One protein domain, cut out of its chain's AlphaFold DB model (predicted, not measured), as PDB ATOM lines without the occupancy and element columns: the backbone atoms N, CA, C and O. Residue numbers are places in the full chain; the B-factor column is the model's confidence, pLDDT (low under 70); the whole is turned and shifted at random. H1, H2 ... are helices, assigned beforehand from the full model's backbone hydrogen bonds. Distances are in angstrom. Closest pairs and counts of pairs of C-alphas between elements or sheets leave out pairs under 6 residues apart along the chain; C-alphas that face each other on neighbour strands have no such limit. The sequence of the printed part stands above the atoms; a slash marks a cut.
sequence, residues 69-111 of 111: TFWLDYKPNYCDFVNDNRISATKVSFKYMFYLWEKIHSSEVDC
ATOM      1  N   THR A  69      24.828  -8.160  -5.812       90.31
ATOM      2  CA  THR A  69      24.603  -6.789  -5.339       90.31
ATOM      3  C   THR A  69      24.716  -6.649  -3.827       90.31
ATOM      4  O   THR A  69      24.613  -7.616  -3.071       90.31
ATOM      5  N   PHE A  70      24.853  -5.406  -3.378       88.19
ATOM      6  CA  PHE A  70      24.791  -5.005  -1.979       88.19
ATOM      7  C   PHE A  70      23.852  -3.808  -1.787       88.19
ATOM      8  O   PHE A  70      23.366  -3.188  -2.731       88.19
ATOM      9  N   TRP A  71      23.565  -3.466  -0.528       82.06
ATOM     10  CA  TRP A  71      22.532  -2.480  -0.192       82.06
ATOM     11  C   TRP A  71      22.747  -1.085  -0.795       82.06
ATOM     12  O   TRP A  71      21.788  -0.330  -0.899       82.06
ATOM     13  N   LEU A  72      23.959  -0.694  -1.191       86.12
ATOM     14  CA  LEU A  72      24.197   0.630  -1.781       86.12
ATOM     15  C   LEU A  72      23.975   0.670  -3.295       86.12
ATOM     16  O   LEU A  72      23.960   1.763  -3.856       86.12
ATOM     17  N   ASP A  73      23.733  -0.473  -3.937       88.50
ATOM     18  CA  ASP A  73      23.568  -0.519  -5.383       88.50
ATOM     19  C   ASP A  73      22.335   0.247  -5.866       88.50
ATOM     20  O   ASP A  73      21.321   0.418  -5.166       88.50
ATOM     21  N   TYR A  74      22.456   0.719  -7.108       89.50
ATOM     22  CA  TYR A  74      21.384   1.375  -7.836       89.50
ATOM     23  C   TYR A  74      20.284   0.374  -8.202       89.50
ATOM     24  O   TYR A  74      20.502  -0.839  -8.332       89.50
ATOM     25  N   LYS A  75      19.075   0.913  -8.383       90.56
ATOM     26  CA  LYS A  75      17.897   0.149  -8.793       90.56
ATOM     27  C   LYS A  75      18.205  -0.616 -10.093       90.56
ATOM     28  O   LYS A  75      18.620   0.026 -11.052       90.56
ATOM     29  N   PRO A  76      17.999  -1.941 -10.142       92.50
ATOM     30  CA  PRO A  76      18.416  -2.751 -11.284       92.50
ATOM     31  C   PRO A  76      17.701  -2.365 -12.580       92.50
ATOM     32  O   PRO A  76      16.509  -2.060 -12.546       92.50
ATOM     33  N   ASN A  77      18.408  -2.450 -13.708       93.00
ATOM     34  CA  ASN A  77      17.833  -2.450 -15.051       93.00
ATOM     35  C   ASN A  77      17.726  -3.900 -15.566       93.00
ATOM     36  O   ASN A  77      18.541  -4.743 -15.204       93.00
ATOM     37  N   TYR A  78      16.737  -4.216 -16.407       93.50
ATOM     38  CA  TYR A  78      16.621  -5.556 -16.996       93.50
ATOM     39  C   TYR A  78      17.831  -5.913 -17.878       93.50
ATOM     40  O   TYR A  78      18.255  -7.064 -17.857       93.50
ATOM     41  N   CYS A  79      18.445  -4.940 -18.564       93.56
ATOM     42  CA  CYS A  79      19.654  -5.164 -19.359       93.56
ATOM     43  C   CYS A  79      20.868  -5.563 -18.515       93.56
ATOM     44  O   CYS A  79      21.752  -6.249 -19.019       93.56
ATOM     45  N   ASP A  80      20.903  -5.203 -17.224       93.62
ATOM     46  CA  ASP A  80      21.970  -5.666 -16.330       93.62
ATOM     47  C   ASP A  80      21.937  -7.200 -16.189       93.62
ATOM     48  O   ASP A  80      22.985  -7.822 -16.063       93.62
ATOM     49  N   PHE A  81      20.747  -7.808 -16.227       93.62
ATOM     50  CA  PHE A  81      20.582  -9.263 -16.154       93.62
ATOM     51  C   PHE A  81      20.727  -9.937 -17.520       93.62
ATOM     52  O   PHE A  81      21.332 -10.996 -17.595       93.62
ATOM     53  N   VAL A  82      20.199  -9.331 -18.594       93.00
ATOM     54  CA  VAL A  82      20.311  -9.881 -19.963       93.00
ATOM     55  C   VAL A  82      21.774  -9.976 -20.405       93.00
ATOM     56  O   VAL A  82      22.159 -10.958 -21.029       93.00
ATOM     57  N   ASN A  83      22.594  -8.989 -20.035       92.81
ATOM     58  CA  ASN A  83      24.016  -8.939 -20.379       92.81
ATOM     59  C   ASN A  83      24.924  -9.598 -19.320       92.81
ATOM     60  O   ASN A  83      26.116  -9.303 -19.287       92.81
ATOM     61  N   ASP A  84      24.377 -10.422 -18.415       91.50
ATOM     62  CA  ASP A  84      25.112 -11.123 -17.343       91.50
ATOM     63  C   ASP A  84      25.956 -10.215 -16.418       91.50
ATOM     64  O   ASP A  84      26.859 -10.661 -15.707       91.50
ATOM     65  N   ASN A  85      25.641  -8.918 -16.362       92.81
ATOM     66  CA  ASN A  85      26.314  -7.955 -15.487       92.81
ATOM     67  C   ASN A  85      25.802  -8.023 -14.038       92.81
ATOM     68  O   ASN A  85      26.430  -7.480 -13.124       92.81
ATOM     69  N   ARG A  86      24.644  -8.655 -13.815       93.38
ATOM     70  CA  ARG A  86      23.975  -8.746 -12.515       93.38
ATOM     71  C   ARG A  86      23.292 -10.098 -12.328       93.38
ATOM     72  O   ARG A  86      22.595 -10.579 -13.210       93.38
ATOM     73  N   ILE A  87      23.454 -10.670 -11.136       94.75
ATOM     74  CA  ILE A  87      22.909 -11.976 -10.726       94.75
ATOM     75  C   ILE A  87      21.737 -11.794  -9.758       94.75
ATOM     76  O   ILE A  87      20.723 -12.481  -9.855       94.75
ATOM     77  N   SER A  88      21.852 -10.859  -8.815       93.81
ATOM     78  CA  SER A  88      20.798 -10.547  -7.847       93.81
ATOM     79  C   SER A  88      20.597  -9.041  -7.722       93.81
ATOM     80  O   SER A  88      21.378  -8.256  -8.247       93.81
ATOM     81  N   ALA A  89      19.512  -8.614  -7.078       92.44
ATOM     82  CA  ALA A  89      19.269  -7.204  -6.801       92.44
ATOM     83  C   ALA A  89      18.525  -7.021  -5.479       92.44
ATOM     84  O   ALA A  89      17.766  -7.885  -5.042       92.44
ATOM     85  N   THR A  90      18.696  -5.846  -4.882       90.25
ATOM     86  CA  THR A  90      17.947  -5.391  -3.708       90.25
ATOM     87  C   THR A  90      17.112  -4.150  -4.039       90.25
ATOM     88  O   THR A  90      17.198  -3.604  -5.140       90.25
ATOM     89  N   LYS A  91      16.267  -3.705  -3.099       87.06
ATOM     90  CA  LYS A  91      15.359  -2.546  -3.245       87.06
ATOM     91  C   LYS A  91      14.383  -2.655  -4.430       87.06
ATOM     92  O   LYS A  91      13.988  -1.650  -5.024       87.06
ATOM     93  N   VAL A  92      13.979  -3.872  -4.779       91.50
ATOM     94  CA  VAL A  92      13.021  -4.147  -5.858       91.50
ATOM     95  C   VAL A  92      11.634  -4.336  -5.242       91.50
ATOM     96  O   VAL A  92      11.454  -5.167  -4.359       91.50
ATOM     97  N   SER A  93      10.642  -3.556  -5.679       94.44
ATOM     98  CA  SER A  93       9.253  -3.769  -5.256       94.44
ATOM     99  C   SER A  93       8.647  -4.972  -5.979       94.44
ATOM    100  O   SER A  93       9.057  -5.289  -7.092       94.44
ATOM    101  N   PHE A  94       7.611  -5.584  -5.401       95.50
ATOM    102  CA  PHE A  94       6.910  -6.727  -6.001       95.50
ATOM    103  C   PHE A  94       6.530  -6.480  -7.470       95.50
ATOM    104  O   PHE A  94       6.940  -7.231  -8.347       95.50
ATOM    105  N   LYS A  95       5.849  -5.364  -7.774       96.31
ATOM    106  CA  LYS A  95       5.477  -4.999  -9.156       96.31
ATOM    107  C   LYS A  95       6.697  -4.876 -10.076       96.31
ATOM    108  O   LYS A  95       6.619  -5.217 -11.251       96.31
ATOM    109  N   TYR A  96       7.812  -4.372  -9.550       95.62
ATOM    110  CA  TYR A  96       9.027  -4.213 -10.335       95.62
ATOM    111  C   TYR A  96       9.746  -5.547 -10.577       95.62
ATOM    112  O   TYR A  96      10.311  -5.715 -11.650       95.62
ATOM    113  N   MET A  97       9.656  -6.517  -9.659       95.19
ATOM    114  CA  MET A  97      10.163  -7.877  -9.886       95.19
ATOM    115  C   MET A  97       9.482  -8.535 -11.092       95.19
ATOM    116  O   MET A  97      10.179  -9.040 -11.964       95.19
ATOM    117  N   PHE A  98       8.146  -8.468 -11.186       95.62
ATOM    118  CA  PHE A  98       7.414  -9.001 -12.347       95.62
ATOM    119  C   PHE A  98       7.803  -8.292 -13.640       95.62
ATOM    120  O   PHE A  98       8.095  -8.953 -14.627       95.62
ATOM    121  N   TYR A  99       7.884  -6.959 -13.612       94.75
ATOM    122  CA  TYR A  99       8.325  -6.186 -14.773       94.75
ATOM    123  C   TYR A  99       9.726  -6.597 -15.253       94.75
ATOM    124  O   TYR A  99       9.936  -6.769 -16.450       94.75
ATOM    125  N   LEU A 100      10.686  -6.766 -14.335       94.44
ATOM    126  CA  LEU A 100      12.033  -7.225 -14.681       94.44
ATOM    127  C   LEU A 100      11.991  -8.637 -15.270       94.44
ATOM    128  O   LEU A 100      12.591  -8.871 -16.312       94.44
ATOM    129  N   TRP A 101      11.248  -9.551 -14.643       94.06
ATOM    130  CA  TRP A 101      11.121 -10.933 -15.101       94.06
ATOM    131  C   TRP A 101      10.530 -11.032 -16.513       94.06
ATOM    132  O   TRP A 101      11.097 -11.720 -17.360       94.06
ATOM    133  N   GLU A 102       9.444 -10.306 -16.790       94.50
ATOM    134  CA  GLU A 102       8.824 -10.243 -18.121       94.50
ATOM    135  C   GLU A 102       9.784  -9.687 -19.176       94.50
ATOM    136  O   GLU A 102       9.825 -10.188 -20.298       94.50
ATOM    137  N   LYS A 103      10.580  -8.669 -18.824       94.00
ATOM    138  CA  LYS A 103      11.574  -8.098 -19.739       94.00
ATOM    139  C   LYS A 103      12.726  -9.055 -20.016       94.00
ATOM    140  O   LYS A 103      13.087  -9.207 -21.173       94.00
ATOM    141  N   ILE A 104      13.246  -9.741 -19.002       92.81
ATOM    142  CA  ILE A 104      14.340 -10.712 -19.164       92.81
ATOM    143  C   ILE A 104      13.932 -11.885 -20.076       92.81
ATOM    144  O   ILE A 104      14.772 -12.423 -20.785       92.81
ATOM    145  N   HIS A 105      12.651 -12.270 -20.092       90.50
ATOM    146  CA  HIS A 105      12.150 -13.392 -20.902       90.50
ATOM    147  C   HIS A 105      11.597 -12.985 -22.274       90.50
ATOM    148  O   HIS A 105      11.180 -13.851 -23.044       90.50
ATOM    149  N   SER A 106      11.541 -11.690 -22.584       90.00
ATOM    150  CA  SER A 106      11.015 -11.225 -23.864       90.00
ATOM    151  C   SER A 106      12.085 -11.310 -24.952       90.00
ATOM    152  O   SER A 106      13.206 -10.843 -24.777       90.00
ATOM    153  N   SER A 107      11.717 -11.865 -26.108       72.88
ATOM    154  CA  SER A 107      12.580 -11.981 -27.290       72.88
ATOM    155  C   SER A 107      12.794 -10.663 -28.045       72.88
ATOM    156  O   SER A 107      13.546 -10.637 -29.013       72.88
ATOM    157  N   GLU A 108      12.114  -9.585 -27.647       74.62
ATOM    158  CA  GLU A 108      12.095  -8.290 -28.353       74.62
ATOM    159  C   GLU A 108      12.829  -7.172 -27.592       74.62
ATOM    160  O   GLU A 108      12.560  -5.988 -27.798       74.62
ATOM    161  N   VAL A 109      13.709  -7.519 -26.652       77.38
ATOM    162  CA  VAL A 109      14.404  -6.526 -25.826       77.38
ATOM    163  C   VAL A 109      15.778  -6.221 -26.408       77.38
ATOM    164  O   VAL A 109      16.594  -7.124 -26.560       77.38
ATOM    165  N   ASP A 110      16.014  -4.945 -26.717       80.06
ATOM    166  CA  ASP A 110      17.315  -4.422 -27.139       80.06
ATOM    167  C   ASP A 110      18.089  -3.914 -25.912       80.06
ATOM    168  O   ASP A 110      17.603  -3.052 -25.166       80.06
ATOM    169  N   CYS A 111      19.257  -4.515 -25.706       85.38
ATOM    170  CA  CYS A 111      20.247  -4.295 -24.659       85.38
ATOM    171  C   CYS A 111      21.637  -4.454 -25.302       85.38
ATOM    172  O   CYS A 111      22.580  -3.883 -24.720       85.38
TER     173      CYS A 111
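Overview. This is residues 69 to 111 of the 111 residues of a protein of Crassostrea gigas (UniProt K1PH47). Little of this small domain is regular structure: a longer helix, H2, packs on the short helix H1, and loops make up the rest. The long link between the helices and the two end stretches have no named element. The printed part has 43 residues with two named helices, H1 then H2, and no named strand; the class is all helix, with 16 residues in named elements. The whole is compact, with a radius of gyration of the C-alphas of 10.2 A, and spans 30 by 22 by 12 A.

Arrangement. H1, residues 78 to 82, and H2, residues 94 to 104, touch, with 7 pairs of C-alphas within 8 A. Their closest C-alphas are those of Tyr 78 and Leu 100, 5.4 A apart. In H1 and H2 every O i to N i+4 pair is within hydrogen-bond range.

Along the chain. H1 begins at C-alpha 78 (16.621, -5.556, -16.996) and is 6.4 A long from first to last C-alpha. H2 measures 15.6 A and ends at C-alpha 104 (14.340, -10.712, -19.164).

Size, cuts and confidence. The C-alphas farthest apart, of Leu 72 and Ser 107, are 30.7 A apart. The printed part has no cut. The link from H1 to H2 is long, with 11 residues. No printed residue is under 70 in pLDDT.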